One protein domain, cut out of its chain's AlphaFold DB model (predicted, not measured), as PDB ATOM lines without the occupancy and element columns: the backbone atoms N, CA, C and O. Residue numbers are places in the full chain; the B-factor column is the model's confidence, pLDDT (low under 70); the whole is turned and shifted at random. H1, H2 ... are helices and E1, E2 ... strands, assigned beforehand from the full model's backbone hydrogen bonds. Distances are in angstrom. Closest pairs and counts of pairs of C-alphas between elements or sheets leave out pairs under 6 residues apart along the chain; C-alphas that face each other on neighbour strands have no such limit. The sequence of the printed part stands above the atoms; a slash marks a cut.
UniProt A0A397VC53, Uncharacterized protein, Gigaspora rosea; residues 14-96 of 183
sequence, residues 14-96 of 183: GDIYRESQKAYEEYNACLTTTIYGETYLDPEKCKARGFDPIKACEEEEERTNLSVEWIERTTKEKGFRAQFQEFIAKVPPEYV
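This is residues 14 to 96 of the 183 residues of an uncharacterized protein of Gigaspora rosea (UniProt A0A397VC53). Two helices, H1 and the longer H3, run side by side in opposite ways and make most of the length. At one end of the pair sit a small strand hairpin, E1 and E2, and the short helix H2; at the other end H4 folds back from the end of H3. The printed part has 83 residues with four named helices and two named strands, in the order H1, E1, E2, H2, H3, H4; the class is mostly helix, and the sheet, E1 - E2, is antiparallel. The whole is loose, with a radius of gyration of the C-alphas of 16.4 A, and spans 50 by 25 by 19 A, only just elongated.

Begin with H1, residues 14 to 29, which touches H3, residues 53 to 78, at a shallow tilt of 25 degrees, opposite ways; their closest C-alphas, of Ile 16 and Arg 63, are 6.0 A apart. Next come E1, residues 31 to 33, and E2, residues 39 to 41, an antiparallel hairpin; look for N 32 and O 40 at 2.9 A, within hydrogen-bond range. With residues 26 to 29 alone, H1 touches H2, residues 43 to 49, at a steep tilt of 51 degrees; the closest C-alphas, of Ala 29 and Lys 45, are 7.6 A apart. With residues 71 to 75 alone, H3 touches H4, residues 80 to 88, in a helical hairpin at 43 degrees; the closest C-alphas, of Thr 75 and Gln 83, are 5.7 A apart. H2 and H4 are apart. In H1, H2, H3 and H4 every O i to N i+4 pair is within hydrogen-bond range.

Find C-alpha 14 at (35.165, 158.301, 25.171); from there H1 runs 22.5 A to C-alpha 29. H3 starts at C-alpha 53, (35.534, 140.829, 39.327), and runs 36.1 A. H4 covers 12.2 A and ends at C-alpha 88, (38.162, 166.726, 28.516).

The C-alphas farthest apart, of Ile 35 and Glu 77, are 52.1 A apart. The printed part has no cut, and its links between named elements are tight. Look for pLDDT under 70 at residues 93 to 96.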
ATOM      1  N   GLY A  14      36.493 158.230  24.562       85.81
ATOM      2  CA  GLY A  14      35.165 158.301  25.171       85.81
ATOM      3  C   GLY A  14      34.493 156.932  25.285       85.81
ATOM      4  O   GLY A  14      33.772 156.677  26.248       85.81
ATOM      5  N   ASP A  15      34.754 156.028  24.337       88.94
ATOM      6  CA  ASP A  15      34.240 154.659  24.388       88.94
ATOM      7  C   ASP A  15      34.932 153.856  25.486       88.94
ATOM      8  O   ASP A  15      34.253 153.233  26.303       88.94
ATOM      9  N   ILE A  16      36.263 153.965  25.566       88.38
ATOM     10  CA  ILE A  16      37.066 153.302  26.598       88.38
ATOM     11  C   ILE A  16      36.631 153.760  27.995       88.38
ATOM     12  O   ILE A  16      36.385 152.934  28.871       88.38
ATOM     13  N   TYR A  17      36.487 155.075  28.190       85.25
ATOM     14  CA  TYR A  17      36.056 155.636  29.468       85.25
ATOM     15  C   TYR A  17      34.658 155.148  29.865       85.25
ATOM     16  O   TYR A  17      34.450 154.722  30.996       85.25
ATOM     17  N   ARG A  18      33.701 155.160  28.932       88.00
ATOM     18  CA  ARG A  18      32.325 154.718  29.197       88.00
ATOM     19  C   ARG A  18      32.255 153.243  29.590       88.00
ATOM     20  O   ARG A  18      31.444 152.876  30.434       88.00
ATOM     21  N   GLU A  19      33.050 152.388  28.956       89.88
ATOM     22  CA  GLU A  19      33.122 150.968  29.318       89.88
ATOM     23  C   GLU A  19      33.747 150.768  30.699       89.88
ATOM     24  O   GLU A  19      33.211 149.998  31.494       89.88
ATOM     25  N   SER A  20      34.805 151.522  31.012       86.88
ATOM     26  CA  SER A  20      35.436 151.498  32.334       86.88
ATOM     27  C   SER A  20      34.482 151.973  33.436       86.88
ATOM     28  O   SER A  20      34.308 151.308  34.455       86.88
ATOM     29  N   GLN A  21      33.747 153.062  33.194       88.31
ATOM     30  CA  GLN A  21      32.752 153.578  34.133       88.31
ATOM     31  C   GLN A  21      31.645 152.554  34.418       88.31
ATOM     32  O   GLN A  21      31.283 152.350  35.574       88.31
ATOM     33  N   LYS A  22      31.145 151.857  33.392       90.50
ATOM     34  CA  LYS A  22      30.147 150.790  33.577       90.50
ATOM     35  C   LYS A  22      30.684 149.634  34.419       90.50
ATOM     36  O   LYS A  22      29.983 149.152  35.301       90.50
ATOM     37  N   ALA A  23      31.915 149.192  34.159       89.00
ATOM     38  CA  ALA A  23      32.542 148.137  34.951       89.00
ATOM     39  C   ALA A  23      32.716 148.569  36.417       89.00
ATOM     40  O   ALA A  23      32.452 147.786  37.329       89.00
ATOM     41  N   TYR A  24      33.082 149.833  36.643       86.31
ATOM     42  CA  TYR A  24      33.209 150.417  37.973       86.31
ATOM     43  C   TYR A  24      31.865 150.536  38.713       86.31
ATOM     44  O   TYR A  24      31.789 150.263  39.909       86.31
ATOM     45  N   GLU A  25      30.782 150.892  38.020       90.75
ATOM     46  CA  GLU A  25      29.430 150.924  38.594       90.75
ATOM     47  C   GLU A  25      28.963 149.531  39.041       90.75
ATOM     48  O   GLU A  25      28.443 149.386  40.150       90.75
ATOM     49  N   GLU A  26      29.193 148.499  38.224       91.75
ATOM     50  CA  GLU A  26      28.874 147.116  38.599       91.75
ATOM     51  C   GLU A  26      29.742 146.622  39.763       91.75
ATOM     52  O   GLU A  26      29.221 146.024  40.708       91.75
ATOM     53  N   TYR A  27      31.038 146.950  39.753       90.56
ATOM     54  CA  TYR A  27      31.947 146.674  40.866       90.56
ATOM     55  C   TYR A  27      31.444 147.307  42.168       90.56
ATOM     56  O   TYR A  27      31.333 146.636  43.192       90.56
ATOM     57  N   ASN A  28      31.081 148.590  42.143       89.44
ATOM     58  CA  ASN A  28      30.585 149.284  43.329       89.44
ATOM     59  C   ASN A  28      29.261 148.709  43.820       89.44
ATOM     60  O   ASN A  28      29.028 148.622  45.025       89.44
ATOM     61  N   ALA A  29      28.398 148.277  42.906       92.44
ATOM     62  CA  ALA A  29      27.141 147.650  43.273       92.44
ATOM     63  C   ALA A  29      27.320 146.263  43.921       92.44
ATOM     64  O   ALA A  29      26.425 145.805  44.639       92.44
ATOM     65  N   CYS A  30      28.466 145.610  43.707       93.19
ATOM     66  CA  CYS A  30      28.867 144.416  44.446       93.19
ATOM     67  C   CYS A  30      29.367 144.693  45.866       93.19
ATOM     68  O   CYS A  30      29.515 143.746  46.638       93.19
ATOM     69  N   LEU A  31      29.691 145.936  46.222       90.56
ATOM     70  CA  LEU A  31      30.298 146.205  47.518       90.56
ATOM     71  C   LEU A  31      29.288 146.022  48.659       90.56
ATOM     72  O   LEU A  31      28.103 146.377  48.578       90.56
ATOM     73  N   THR A  32      29.784 145.469  49.757       91.00
ATOM     74  CA  THR A  32      29.105 145.416  51.051       91.00
ATOM     75  C   THR A  32      30.021 146.026  52.100       91.00
ATOM     76  O   THR A  32      31.234 145.826  52.072       91.00
ATOM     77  N   THR A  33      29.433 146.782  53.022       90.44
ATOM     78  CA  THR A  33      30.138 147.384  54.153       90.44
ATOM     79  C   THR A  33      29.807 146.601  55.416       90.44
ATOM     80  O   THR A  33      28.634 146.361  55.712       90.44
ATOM     81  N   THR A  34      30.827 146.185  56.160       86.00
ATOM     82  CA  THR A  34      30.649 145.532  57.459       86.00
ATOM     83  C   THR A  34      30.155 146.533  58.504       86.00
ATOM     84  O   THR A  34      30.244 147.749  58.335       86.00
ATOM     85  N   ILE A  35      29.698 146.028  59.653       87.12
ATOM     86  CA  ILE A  35      29.340 146.870  60.807       87.12
ATOM     87  C   ILE A  35      30.519 147.701  61.346       87.12
ATOM     88  O   ILE A  35      30.303 148.655  62.086       87.12
ATOM     89  N   TYR A  36      31.753 147.343  60.975       87.94
ATOM     90  CA  TYR A  36      32.984 148.038  61.351       87.94
ATOM     91  C   TYR A  36      33.439 149.063  60.301       87.94
ATOM     92  O   TYR A  36      34.460 149.714  60.492       87.94
ATOM     93  N   GLY A  37      32.683 149.228  59.209       87.00
ATOM     94  CA  GLY A  37      32.989 150.182  58.143       87.00
ATOM     95  C   GLY A  37      33.923 149.653  57.053       87.00
ATOM     96  O   GLY A  37      34.293 150.413  56.164       87.00
ATOM     97  N   GLU A  38      34.293 148.371  57.074       81.56
ATOM     98  CA  GLU A  38      35.146 147.774  56.040       81.56
ATOM     99  C   GLU A  38      34.318 147.416  54.802       81.56
ATOM    100  O   GLU A  38      33.293 146.742  54.912       81.56
ATOM    101  N   THR A  39      34.757 147.842  53.619       87.19
ATOM    102  CA  THR A  39      34.125 147.500  52.337       87.19
ATOM    103  C   THR A  39      34.817 146.331  51.654       87.19
ATOM    104  O   THR A  39      36.036 146.332  51.504       87.19
ATOM    105  N   TYR A  40      34.036 145.365  51.176       83.25
ATOM    106  CA  TYR A  40      34.521 144.214  50.416       83.25
ATOM    107  C   TYR A  40      33.554 143.855  49.283       83.25
ATOM    108  O   TYR A  40      32.381 144.234  49.309       83.25
ATOM    109  N   LEU A  41      34.046 143.116  48.286       85.88
ATOM    110  CA  LEU A  41      33.214 142.552  47.225       85.88
ATOM    111  C   LEU A  41      32.385 141.392  47.764       85.88
ATOM    112  O   LEU A  41      32.933 140.375  48.185       85.88
ATOM    113  N   ASP A  42      31.069 141.532  47.710       90.88
ATOM    114  CA  ASP A  42      30.131 140.505  48.133       90.88
ATOM    115  C   ASP A  42      29.888 139.498  46.993       90.88
ATOM    116  O   ASP A  42      29.305 139.860  45.959       90.88
ATOM    117  N   PRO A  43      30.310 138.227  47.147       90.75
ATOM    118  CA  PRO A  43      30.182 137.233  46.088       90.75
ATOM    119  C   PRO A  43      28.731 136.969  45.676       90.75
ATOM    120  O   PRO A  43      28.473 136.681  44.506       90.75
ATOM    121  N   GLU A  44      27.772 137.071  46.604       92.56
ATOM    122  CA  GLU A  44      26.360 136.838  46.297       92.56
ATOM    123  C   GLU A  44      25.786 137.984  45.466       92.56
ATOM    124  O   GLU A  44      25.102 137.734  44.468       92.56
ATOM    125  N   LYS A  45      26.130 139.236  45.803       92.94
ATOM    126  CA  LYS A  45      25.729 140.411  45.011       92.94
ATOM    127  C   LYS A  45      26.337 140.392  43.614       92.94
ATOM    128  O   LYS A  45      25.615 140.624  42.643       92.94
ATOM    129  N   CYS A  46      27.625 140.069  43.496       91.50
ATOM    130  CA  CYS A  46      28.265 139.945  42.189       91.50
ATOM    131  C   CYS A  46      27.633 138.850  41.343       91.50
ATOM    132  O   CYS A  46      27.285 139.085  40.185       91.50
ATOM    133  N   LYS A  47      27.390 137.673  41.928       92.44
ATOM    134  CA  LYS A  47      26.744 136.569  41.218       92.44
ATOM    135  C   LYS A  47      25.324 136.918  40.775       92.44
ATOM    136  O   LYS A  47      24.953 136.585  39.654       92.44
ATOM    137  N   ALA A  48      24.545 137.607  41.610       94.25
ATOM    138  CA  ALA A  48      23.197 138.059  41.263       94.25
ATOM    139  C   ALA A  48      23.183 139.040  40.077       94.25
ATOM    140  O   ALA A  48      22.213 139.076  39.322       94.25
ATOM    141  N   ARG A  49      24.267 139.801  39.894       92.50
ATOM    142  CA  ARG A  49      24.471 140.718  38.763       92.50
ATOM    143  C   ARG A  49      25.155 140.075  37.557       92.50
ATOM    144  O   ARG A  49      25.214 140.687  36.499       92.50
ATOM    145  N   GLY A  50      25.668 138.852  37.698       92.44
ATOM    146  CA  GLY A  50      26.513 138.225  36.681       92.44
ATOM    147  C   GLY A  50      27.855 138.939  36.488       92.44
ATOM    148  O   GLY A  50      28.443 138.833  35.415       92.44
ATOM    149  N   PHE A  51      28.328 139.670  37.500       92.56
ATOM    150  CA  PHE A  51      29.607 140.371  37.473       92.56
ATOM    151  C   PHE A  51      30.732 139.437  37.933       92.56
ATOM    152  O   PHE A  51      30.650 138.841  39.008       92.56
ATOM    153  N   ASP A  52      31.783 139.322  37.119       91.38
ATOM    154  CA  ASP A  52      33.013 138.600  37.447       91.38
ATOM    155  C   ASP A  52      34.132 139.620  37.713       91.38
ATOM    156  O   ASP A  52      34.649 140.215  36.761       91.38
ATOM    157  N   PRO A  53      34.521 139.840  38.984       84.81
ATOM    158  CA  PRO A  53      35.534 140.829  39.327       84.81
ATOM    159  C   PRO A  53      36.912 140.523  38.739       84.81
ATOM    160  O   PRO A  53      37.648 141.448  38.411       84.81
ATOM    161  N   ILE A  54      37.275 139.242  38.599       87.31
ATOM    162  CA  ILE A  54      38.591 138.851  38.078       87.31
ATOM    163  C   ILE A  54      38.655 139.210  36.599       87.31
ATOM    164  O   ILE A  54      39.572 139.904  36.164       87.31
ATOM    165  N   LYS A  55      37.628 138.808  35.848       88.94
ATOM    166  CA  LYS A  55      37.521 139.141  34.431       88.94
ATOM    167  C   LYS A  55      37.438 140.653  34.206       88.94
ATOM    168  O   LYS A  55      38.085 141.173  33.306       88.94
ATOM    169  N   ALA A  56      36.681 141.371  35.038       86.94
ATOM    170  CA  ALA A  56      36.573 142.824  34.945       86.94
ATOM    171  C   ALA A  56      37.934 143.520  35.121       86.94
ATOM    172  O   ALA A  56      38.217 144.472  34.395       86.94
ATOM    173  N   CYS A  57      38.788 143.026  36.025       80.88
ATOM    174  CA  CYS A  57      40.159 143.517  36.190       80.88
ATOM    175  C   CYS A  57      41.030 143.271  34.947       80.88
ATOM    176  O   CYS A  57      41.762 144.170  34.536       80.88
ATOM    177  N   GLU A  58      40.950 142.088  34.332       84.75
ATOM    178  CA  GLU A  58      41.684 141.784  33.092       84.75
ATOM    179  C   GLU A  58      41.243 142.707  31.945       84.75
ATOM    180  O   GLU A  58      42.069 143.299  31.249       84.75
ATOM    181  N   GLU A  59      39.934 142.904  31.791       88.12
ATOM    182  CA  GLU A  59      39.385 143.806  30.779       88.12
ATOM    183  C   GLU A  59      39.737 145.287  31.060       88.12
ATOM    184  O   GLU A  59      39.931 146.060  30.119       88.12
ATOM    185  N   GLU A  60      39.867 145.708  32.327       83.12
ATOM    186  CA  GLU A  60      40.382 147.046  32.673       83.12
ATOM    187  C   GLU A  60      41.851 147.226  32.275       83.12
ATOM    188  O   GLU A  60      42.251 148.309  31.834       83.12
ATOM    189  N   GLU A  61      42.678 146.184  32.390       81.50
ATOM    190  CA  GLU A  61      44.067 146.243  31.932       81.50
ATOM    191  C   GLU A  61      44.127 146.462  30.410       81.50
ATOM    192  O   GLU A  61      44.910 147.285  29.915       81.50
ATOM    193  N   GLU A  62      43.259 145.791  29.649       87.50
ATOM    194  CA  GLU A  62      43.117 146.013  28.207       87.50
ATOM    195  C   GLU A  62      42.662 147.445  27.889       87.50
ATOM    196  O   GLU A  62      43.297 148.127  27.075       87.50
ATOM    197  N   ARG A  63      41.632 147.954  28.581       88.19
ATOM    198  CA  ARG A  63      41.158 149.347  28.450       88.19
ATOM    199  C   ARG A  63      42.253 150.362  28.772       88.19
ATOM    200  O   ARG A  63      42.411 151.366  28.069       88.19
ATOM    201  N   THR A  64      43.065 150.085  29.787       80.25
ATOM    202  CA  THR A  64      44.211 150.920  30.161       80.25
ATOM    203  C   THR A  64      45.256 150.945  29.047       80.25
ATOM    204  O   THR A  64      45.734 152.014  28.659       80.25
ATOM    205  N   ASN A  65      45.585 149.789  28.468       84.62
ATOM    206  CA  ASN A  65      46.522 149.710  27.348       84.62
ATOM    207  C   ASN A  65      46.017 150.474  26.113       84.62
ATOM    208  O   ASN A  65      46.790 151.225  25.510       84.62
ATOM    209  N   LEU A  66      44.728 150.347  25.785       87.31
ATOM    210  CA  LEU A  66      44.083 151.092  24.700       87.31
ATOM    211  C   LEU A  66      44.096 152.606  24.955       87.31
ATOM    212  O   LEU A  66      44.375 153.385  24.042       87.31
ATOM    213  N   SER A  67      43.869 153.029  26.200       82.50
ATOM    214  CA  SER A  67      43.940 154.440  26.598       82.50
ATOM    215  C   SER A  67      45.342 155.006  26.393       82.50
ATOM    216  O   SER A  67      45.504 156.074  25.804       82.50
ATOM    217  N   VAL A  68      46.377 154.273  26.815       81.75
ATOM    218  CA  VAL A  68      47.774 154.680  26.617       81.75
ATOM    219  C   VAL A  68      48.116 154.766  25.133       81.75
ATOM    220  O   VAL A  68      48.751 155.727  24.702       81.75
ATOM    221  N   GLU A  69      47.677 153.797  24.330       86.38
ATOM    222  CA  GLU A  69      47.886 153.831  22.884       86.38
ATOM    223  C   GLU A  69      47.201 155.045  22.238       86.38
ATOM    224  O   GLU A  69      47.806 155.726  21.401       86.38
ATOM    225  N   TRP A  70      45.971 155.356  22.654       88.25
ATOM    226  CA  TRP A  70      45.258 156.548  22.208       88.25
ATOM    227  C   TRP A  70      46.019 157.826  22.584       88.25
ATOM    228  O   TRP A  70      46.234 158.670  21.714       88.25
ATOM    229  N   ILE A  71      46.499 157.950  23.829       80.69
ATOM    230  CA  ILE A  71      47.299 159.098  24.289       80.69
ATOM    231  C   ILE A  71      48.559 159.248  23.434       80.69
ATOM    232  O   ILE A  71      48.830 160.337  22.926       80.69
ATOM    233  N   GLU A  72      49.329 158.172  23.245       81.94
ATOM    234  CA  GLU A  72      50.580 158.208  22.484       81.94
ATOM    235  C   GLU A  72      50.356 158.615  21.024       81.94
ATOM    236  O   GLU A  72      51.104 159.439  20.491       81.94
ATOM    237  N   ARG A  73      49.330 158.053  20.376       85.69
ATOM    238  CA  ARG A  73      48.969 158.389  18.995       85.69
ATOM    239  C   ARG A  73      48.512 159.842  18.884       85.69
ATOM    240  O   ARG A  73      49.099 160.607  18.122       85.69
ATOM    241  N   THR A  74      47.511 160.243  19.664       75.75
ATOM    242  CA  THR A  74      46.884 161.567  19.545       75.75
ATOM    243  C   THR A  74      47.849 162.682  19.952       75.75
ATOM    244  O   THR A  74      47.853 163.745  19.337       75.75
ATOM    245  N   THR A  75      48.743 162.434  20.917       77.19
ATOM    246  CA  THR A  75      49.804 163.388  21.283       77.19
ATOM    247  C   THR A  75      50.799 163.592  20.143       77.19
ATOM    248  O   THR A  75      51.190 164.727  19.880       77.19
ATOM    249  N   LYS A  76      51.202 162.524  19.440       77.69
ATOM    250  CA  LYS A  76      52.098 162.629  18.275       77.69
ATOM    251  C   LYS A  76      51.436 163.343  17.098       77.69
ATOM    252  O   LYS A  76      52.110 164.092  16.402       77.69
ATOM    253  N   GLU A  77      50.146 163.108  16.879       83.12
ATOM    254  CA  GLU A  77      49.403 163.671  15.745       83.12
ATOM    255  C   GLU A  77      48.991 165.134  15.960       83.12
ATOM    256  O   GLU A  77      49.115 165.947  15.047       83.12
ATOM    257  N   LYS A  78      48.485 165.476  17.151       82.50
ATOM    258  CA  LYS A  78      47.828 166.770  17.422       82.50
ATOM    259  C   LYS A  78      48.546 167.622  18.472       82.50
ATOM    260  O   LYS A  78      48.176 168.775  18.691       82.50
ATOM    261  N   GLY A  79      49.564 167.071  19.129       75.44
ATOM    262  CA  GLY A  79      50.199 167.681  20.291       75.44
ATOM    263  C   GLY A  79      49.376 167.509  21.570       75.44
ATOM    264  O   GLY A  79      48.158 167.325  21.551       75.44
ATOM    265  N   PHE A  80      50.062 167.600  22.710       72.81
ATOM    266  CA  PHE A  80      49.488 167.347  24.035       72.81
ATOM    267  C   PHE A  80      48.275 168.237  24.349       72.81
ATOM    268  O   PHE A  80      47.249 167.761  24.821       72.81
ATOM    269  N   ARG A  81      48.350 169.538  24.035       72.50
ATOM    270  CA  ARG A  81      47.274 170.490  24.354       72.50
ATOM    271  C   ARG A  81      45.950 170.123  23.679       72.50
ATOM    272  O   ARG A  81      44.911 170.146  24.332       72.50
ATOM    273  N   ALA A  82      45.993 169.778  22.393       74.94
ATOM    274  CA  ALA A  82      44.807 169.384  21.641       74.94
ATOM    275  C   ALA A  82      44.286 168.010  22.089       74.94
ATOM    276  O   ALA A  82      43.083 167.828  22.234       74.94
ATOM    277  N   GLN A  83      45.192 167.067  22.375       83.75
ATOM    278  CA  GLN A  83      44.852 165.753  22.923       83.75
ATOM    279  C   GLN A  83      44.138 165.859  24.282       83.75
ATOM    280  O   GLN A  83      43.126 165.198  24.497       83.75
ATOM    281  N   PHE A  84      44.613 166.730  25.172       77.62
ATOM    282  CA  PHE A  84      44.000 166.963  26.479       77.62
ATOM    283  C   PHE A  84      42.621 167.630  26.375       77.62
ATOM    284  O   PHE A  84      41.690 167.231  27.067       77.62
ATOM    285  N   GLN A  85      42.453 168.597  25.469       79.38
ATOM    286  CA  GLN A  85      41.138 169.187  25.189       79.38
ATOM    287  C   GLN A  85      40.152 168.152  24.639       79.38
ATOM    288  O   GLN A  85      38.990 168.141  25.034       79.38
ATOM    289  N   GLU A  86      40.617 167.267  23.754       84.06
ATOM    290  CA  GLU A  86      39.800 166.186  23.208       84.06
ATOM    291  C   GLU A  86      39.393 165.175  24.286       84.06
ATOM    292  O   GLU A  86      38.258 164.706  24.281       84.06
ATOM    293  N   PHE A  87      40.290 164.875  25.230       81.94
ATOM    294  CA  PHE A  87      39.972 164.054  26.394       81.94
ATOM    295  C   PHE A  87      38.908 164.718  27.276       81.94
ATOM    296  O   PHE A  87      37.869 164.116  27.522       81.94
ATOM    297  N   ILE A  88      39.116 165.978  27.680       81.00
ATOM    298  CA  ILE A  88      38.162 166.726  28.516       81.00
ATOM    299  C   ILE A  88      36.770 166.771  27.878       81.00
ATOM    300  O   ILE A  88      35.776 166.579  28.568       81.00
ATOM    301  N   ALA A  89      36.687 166.988  26.564       81.94
ATOM    302  CA  ALA A  89      35.411 167.046  25.852       81.94
ATOM    303  C   ALA A  89      34.624 165.721  25.871       81.94
ATOM    304  O   ALA A  89      33.435 165.717  25.558       81.94
ATOM    305  N   LYS A  90      35.281 164.601  26.193       82.50
ATOM    306  CA  LYS A  90      34.708 163.248  26.176       82.50
ATOM    307  C   LYS A  90      34.438 162.683  27.569       82.50
ATOM    308  O   LYS A  90      33.742 161.676  27.677       82.50
ATOM    309  N   VAL A  91      34.968 163.313  28.613       72.62
ATOM    310  CA  VAL A  91      34.711 162.950  30.010       72.62
ATOM    311  C   VAL A  91      33.439 163.669  30.484       72.62
ATOM    312  O   VAL A  91      33.229 164.827  30.111       72.62
ATOM    313  N   PRO A  92      32.573 163.030  31.298       70.44
ATOM    314  CA  PRO A  92      31.400 163.700  31.844       70.44
ATOM    315  C   PRO A  92      31.792 164.976  32.604       70.44
ATOM    316  O   PRO A  92      32.779 164.974  33.344       70.44
ATOM    317  N   PRO A  93      31.012 166.063  32.472       67.94
ATOM    318  CA  PRO A  93      31.361 167.368  33.036       67.94
ATOM    319  C   PRO A  93      31.472 167.358  34.567       67.94
ATOM    320  O   PRO A  93      32.141 168.214  35.132       67.94
ATOM    321  N   GLU A  94      30.856 166.381  35.234       69.25
ATOM    322  CA  GLU A  94      30.954 166.158  36.682       69.25
ATOM    323  C   GLU A  94      32.388 165.845  37.142       69.25
ATOM    324  O   GLU A  94      32.757 166.178  38.265       69.25
ATOM    325  N   TYR A  95      33.213 165.268  36.261       63.28
ATOM    326  CA  TYR A  95      34.615 164.928  36.527       63.28
ATOM    327  C   TYR A  95      35.605 165.942  35.938       63.28
ATOM    328  O   TYR A  95      36.819 165.766  36.039       63.28
ATOM    329  N   VAL A  96      35.108 167.010  35.310       60.78
ATOM    330  CA  VAL A  96      35.928 168.063  34.713       60.78
ATOM    331  C   VAL A  96      35.878 169.288  35.620       60.78
ATOM    332  O   VAL A  96      34.812 169.838  35.892       60.78
TER     333      VAL A  96